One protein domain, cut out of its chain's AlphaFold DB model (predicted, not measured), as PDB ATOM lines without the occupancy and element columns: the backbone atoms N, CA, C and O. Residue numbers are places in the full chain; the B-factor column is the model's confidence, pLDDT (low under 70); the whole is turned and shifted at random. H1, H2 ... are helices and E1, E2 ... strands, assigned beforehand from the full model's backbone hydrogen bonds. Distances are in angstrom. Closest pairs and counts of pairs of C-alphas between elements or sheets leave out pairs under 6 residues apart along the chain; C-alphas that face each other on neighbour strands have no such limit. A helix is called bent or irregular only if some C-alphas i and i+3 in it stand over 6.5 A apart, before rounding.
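This is residues 123 to 162 of the 173 residues of a protein of Rotaria sordida (UniProt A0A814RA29). The model is a flat, open U: helix H1 makes one arm, the small hairpin of E1 and E2 makes the other, and the long link of residues 138 to 151 runs across the base from one to the other. The middle between the two arms is open, and residues 124 to 130, of which 127 to 130 belong to H1, stick out free at the far end of the helix arm. The printed part has 40 residues with one named helix and two named strands, in the order H1, E1, E2 along the chain; the sheet, of order E1 - E2, is antiparallel. The class is mixed, helices and strands, though under half of the residues, 17, are in named elements. The whole is loose, with a radius of gyration of the C-alphas of 12.4 A, and the C-alphas span 30 by 26 by 10 A.

Begin at His 123, whose C-alpha is at (192.868, 213.935, 176.786). Go on to C-alpha 127 at (189.642, 212.303, 174.454), where H1 begins; it takes residues 127 to 137 and is 15.4 A long from first to last C-alpha. Past the link, find C-alpha 152 at (178.250, 209.350, 198.586), the first of E1, residues 152 to 154, 6.7 A long. E2 follows with residues 158 to 160, 6.5 A long, and ends at C-alpha 160 at (181.135, 210.148, 194.456).

Look first at H1, which is not bent: within it every O i to N i+4 pair is within hydrogen-bond range. Then compare E1 and E2, a hairpin of antiparallel neighbour strands with 177 degrees between their directions. The C-alphas of Leu 153 and Ile 159 face each other at 4.6 A. Among the backbone pairs within hydrogen-bond range you will find N 160 and O 152 at 2.8 A, and N 154 and O 158 at 3.0 A. H1 and E2 are apart, with no C-alpha of the one within 8 A of the other.

The two C-alphas farthest apart are those of Glu 142, in the link from H1 to E1, and Asn 156, between E1 and E2, at 33.0 A. From His 123 to Gly 162 the C-alphas are 20.0 A apart. The printed part has no cut. The link from H1 to E1, 14 residues, is long; the link from E1 to E2, 3 residues, is tight. In the B-factor column the mean pLDDT of the printed part is 90.6, and no printed residue is under 70.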
ATOM      1  N   HIS A 123     193.413 213.961 178.150       90.56
ATOM      2  CA  HIS A 123     192.868 213.935 176.786       90.56
ATOM      3  C   HIS A 123     193.606 212.944 175.877       90.56
ATOM      4  O   HIS A 123     192.975 212.241 175.098       90.56
ATOM      5  N   ASP A 124     194.918 212.797 176.078       90.38
ATOM      6  CA  ASP A 124     195.764 211.869 175.319       90.38
ATOM      7  C   ASP A 124     195.335 210.397 175.486       90.38
ATOM      8  O   ASP A 124     195.543 209.584 174.588       90.38
ATOM      9  N   ALA A 125     194.727 210.045 176.626       94.31
ATOM     10  CA  ALA A 125     194.269 208.687 176.920       94.31
ATOM     11  C   ALA A 125     192.765 208.492 176.665       94.31
ATOM     12  O   ALA A 125     192.347 207.412 176.253       94.31
ATOM     13  N   ALA A 126     191.944 209.513 176.932       93.88
ATOM     14  CA  ALA A 126     190.484 209.410 176.880       93.88
ATOM     15  C   ALA A 126     189.829 210.688 176.314       93.88
ATOM     16  O   ALA A 126     189.105 211.381 177.037       93.88
ATOM     17  N   PRO A 127     190.036 211.013 175.025       92.38
ATOM     18  CA  PRO A 127     189.642 212.303 174.454       92.38
ATOM     19  C   PRO A 127     188.125 212.532 174.500       92.38
ATOM     20  O   PRO A 127     187.658 213.586 174.927       92.38
ATOM     21  N   LEU A 128     187.337 211.512 174.145       94.12
ATOM     22  CA  LEU A 128     185.871 211.593 174.136       94.12
ATOM     23  C   LEU A 128     185.292 211.790 175.542       94.12
ATOM     24  O   LEU A 128     184.387 212.598 175.734       94.12
ATOM     25  N   THR A 129     185.828 211.074 176.533       94.31
ATOM     26  CA  THR A 129     185.403 211.205 177.932       94.31
ATOM     27  C   THR A 129     185.767 212.573 178.491       94.31
ATOM     28  O   THR A 129     184.966 213.159 179.214       94.31
ATOM     29  N   CYS A 130     186.940 213.105 178.135       94.06
ATOM     30  CA  CYS A 130     187.374 214.431 178.564       94.06
ATOM     31  C   CYS A 130     186.464 215.530 178.000       94.06
ATOM     32  O   CYS A 130     185.990 216.364 178.768       94.06
ATOM     33  N   GLU A 131     186.151 215.499 176.699       92.25
ATOM     34  CA  GLU A 131     185.203 216.449 176.094       92.25
ATOM     35  C   GLU A 131     183.803 216.326 176.695       92.25
ATOM     36  O   GLU A 131     183.153 217.332 176.984       92.25
ATOM     37  N   TYR A 132     183.339 215.096 176.937       91.00
ATOM     38  CA  TYR A 132     182.056 214.866 177.586       91.00
ATOM     39  C   TYR A 132     182.027 215.471 178.992       91.00
ATOM     40  O   TYR A 132     181.190 216.330 179.261       91.00
ATOM     41  N   PHE A 133     182.976 215.109 179.856       92.69
ATOM     42  CA  PHE A 133     183.074 215.632 181.218       92.69
ATOM     43  C   PHE A 133     183.143 217.164 181.239       92.69
ATOM     44  O   PHE A 133     182.356 217.816 181.926       92.69
ATOM     45  N   ARG A 134     184.008 217.751 180.404       92.31
ATOM     46  CA  ARG A 134     184.155 219.204 180.264       92.31
ATOM     47  C   ARG A 134     182.855 219.880 179.832       92.31
ATOM     48  O   ARG A 134     182.499 220.923 180.376       92.31
ATOM     49  N   SER A 135     182.133 219.291 178.879       90.81
ATOM     50  CA  SER A 135     180.861 219.847 178.406       90.81
ATOM     51  C   SER A 135     179.788 219.900 179.501       90.81
ATOM     52  O   SER A 135     178.998 220.841 179.512       90.81
ATOM     53  N   ILE A 136     179.809 218.960 180.454       91.12
ATOM     54  CA  ILE A 136     178.926 218.973 181.631       91.12
ATOM     55  C   ILE A 136     179.377 220.041 182.630       91.12
ATOM     56  O   ILE A 136     178.545 220.788 183.138       91.12
ATOM     57  N   CYS A 137     180.685 220.166 182.888       91.19
ATOM     58  CA  CYS A 137     181.217 221.197 183.785       91.19
ATOM     59  C   CYS A 137     180.846 222.623 183.346       91.19
ATOM     60  O   CYS A 137     180.574 223.462 184.196       91.19
ATOM     61  N   ILE A 138     180.838 222.898 182.036       88.75
ATOM     62  CA  ILE A 138     180.538 224.230 181.474       88.75
ATOM     63  C   ILE A 138     179.025 224.422 181.233       88.75
ATOM     64  O   ILE A 138     178.574 225.527 180.950       88.75
ATOM     65  N   GLY A 139     178.230 223.352 181.326       86.62
ATOM     66  CA  GLY A 139     176.801 223.392 181.014       86.62
ATOM     67  C   GLY A 139     176.494 223.626 179.534       86.62
ATOM     68  O   GLY A 139     175.466 224.194 179.194       86.62
ATOM     69  N   ALA A 140     177.369 223.159 178.637       85.19
ATOM     70  CA  ALA A 140     177.151 223.206 177.188       85.19
ATOM     71  C   ALA A 140     176.177 222.116 176.684       85.19
ATOM     72  O   ALA A 140     175.958 221.979 175.481       85.19
ATOM     73  N   ARG A 141     175.632 221.306 177.596       80.00
ATOM     74  CA  ARG A 141     174.642 220.252 177.352       80.00
ATOM     75  C   ARG A 141     173.398 220.506 178.199       80.00
ATOM     76  O   ARG A 141     173.397 221.348 179.087       80.00
ATOM     77  N   GLU A 142     172.364 219.710 177.958       78.50
ATOM     78  CA  GLU A 142     171.100 219.725 178.711       78.50
ATOM     79  C   GLU A 142     171.259 219.356 180.200       78.50
ATOM     80  O   GLU A 142     170.344 219.559 180.992       78.50
ATOM     81  N   PHE A 143     172.419 218.821 180.585       82.19
ATOM     82  CA  PHE A 143     172.792 218.476 181.951       82.19
ATOM     83  C   PHE A 143     174.136 219.119 182.304       82.19
ATOM     84  O   PHE A 143     175.062 219.148 181.486       82.19
ATOM     85  N   ASN A 144     174.243 219.627 183.532       87.88
ATOM     86  CA  ASN A 144     175.429 220.306 184.046       87.88
ATOM     87  C   ASN A 144     175.672 219.947 185.520       87.88
ATOM     88  O   ASN A 144     174.770 219.463 186.199       87.88
ATOM     89  N   TYR A 145     176.897 220.159 186.009       91.12
ATOM     90  CA  TYR A 145     177.244 219.889 187.412       91.12
ATOM     91  C   TYR A 145     176.891 221.032 188.370       91.12
ATOM     92  O   TYR A 145     177.113 220.904 189.577       91.12
ATOM     93  N   GLU A 146     176.363 222.146 187.867       88.56
ATOM     94  CA  GLU A 146     175.989 223.273 188.710       88.56
ATOM     95  C   GLU A 146     174.873 222.842 189.667       88.56
ATOM     96  O   GLU A 146     173.886 222.229 189.266       88.56
ATOM     97  N   ASN A 147     175.048 223.125 190.958       87.00
ATOM     98  CA  ASN A 147     174.133 222.699 192.024       87.00
ATOM     99  C   ASN A 147     173.949 221.172 192.162       87.00
ATOM    100  O   ASN A 147     173.074 220.734 192.910       87.00
ATOM    101  N   SER A 148     174.775 220.358 191.496       89.44
ATOM    102  CA  SER A 148     174.816 218.913 191.738       89.44
ATOM    103  C   SER A 148     175.474 218.590 193.084       89.44
ATOM    104  O   SER A 148     176.310 219.342 193.592       89.44
ATOM    105  N   THR A 149     175.084 217.463 193.682       90.19
ATOM    106  CA  THR A 149     175.573 217.018 194.992       90.19
ATOM    107  C   THR A 149     176.574 215.872 194.881       90.19
ATOM    108  O   THR A 149     176.636 215.145 193.887       90.19
ATOM    109  N   PHE A 150     177.367 215.691 195.940       91.50
ATOM    110  CA  PHE A 150     178.059 214.429 196.181       91.50
ATOM    111  C   PHE A 150     177.151 213.502 196.978       91.50
ATOM    112  O   PHE A 150     176.928 213.716 198.168       91.50
ATOM    113  N   ASP A 151     176.629 212.478 196.313       88.94
ATOM    114  CA  ASP A 151     175.637 211.566 196.887       88.94
ATOM    115  C   ASP A 151     176.258 210.573 197.871       88.94
ATOM    116  O   ASP A 151     175.567 210.012 198.723       88.94
ATOM    117  N   TYR A 152     177.569 210.333 197.759       92.00
ATOM    118  CA  TYR A 152     178.250 209.350 198.586       92.00
ATOM    119  C   TYR A 152     179.661 209.789 198.975       92.00
ATOM    120  O   TYR A 152     180.497 210.110 198.130       92.00
ATOM    121  N   LEU A 153     179.936 209.747 200.277       93.50
ATOM    122  CA  LEU A 153     181.231 210.053 200.871       93.50
ATOM    123  C   LEU A 153     181.663 208.872 201.735       93.50
ATOM    124  O   LEU A 153     181.035 208.582 202.751       93.50
ATOM    125  N   MET A 154     182.765 208.232 201.358       95.25
ATOM    126  CA  MET A 154     183.428 207.241 202.194       95.25
ATOM    127  C   MET A 154     184.754 207.806 202.671       95.25
ATOM    128  O   MET A 154     185.696 207.990 201.896       95.25
ATOM    129  N   LEU A 155     184.817 208.084 203.972       95.25
ATOM    130  CA  LEU A 155     185.974 208.712 204.594       95.25
ATOM    131  C   LEU A 155     187.256 207.932 204.267       95.25
ATOM    132  O   LEU A 155     187.295 206.707 204.375       95.25
ATOM    133  N   ASN A 156     188.297 208.660 203.864       93.62
ATOM    134  CA  ASN A 156     189.619 208.134 203.505       93.62
ATOM    135  C   ASN A 156     189.652 207.179 202.300       93.62
ATOM    136  O   ASN A 156     190.641 206.470 202.124       93.62
ATOM    137  N   THR A 157     188.607 207.142 201.470       96.12
ATOM    138  CA  THR A 157     188.593 206.277 200.279       96.12
ATOM    139  C   THR A 157     188.189 207.041 199.026       96.12
ATOM    140  O   THR A 157     189.028 207.252 198.155       96.12
ATOM    141  N   PHE A 158     186.935 207.486 198.925       93.25
ATOM    142  CA  PHE A 158     186.447 208.212 197.760       93.25
ATOM    143  C   PHE A 158     185.234 209.087 198.078       93.25
ATOM    144  O   PHE A 158     184.508 208.887 199.054       93.25
ATOM    145  N   ILE A 159     185.015 210.046 197.186       93.81
ATOM    146  CA  ILE A 159     183.815 210.872 197.111       93.81
ATOM    147  C   ILE A 159     183.199 210.609 195.739       93.81
ATOM    148  O   ILE A 159     183.916 210.599 194.737       93.81
ATOM    149  N   LYS A 160     181.892 210.363 195.690       93.00
ATOM    150  CA  LYS A 160     181.135 210.148 194.456       93.00
ATOM    151  C   LYS A 160     179.990 211.154 194.393       93.00
ATOM    152  O   LYS A 160     179.309 211.387 195.387       93.00
ATOM    153  N   GLY A 161     179.782 211.720 193.212       91.38
ATOM    154  CA  GLY A 161     178.706 212.660 192.934       91.38
ATOM    155  C   GLY A 161     178.596 212.955 191.455       91.38
ATOM    156  O   GLY A 161     179.186 212.250 190.631       91.38
ATOM    157  N   GLY A 162     177.870 214.026 191.148       86.25
ATOM    158  CA  GLY A 162     177.627 214.437 189.771       86.25
ATOM    159  C   GLY A 162     176.619 213.533 189.063       86.25
ATOM    160  O   GLY A 162     176.699 213.360 187.847       86.25
TER     161      GLY A 162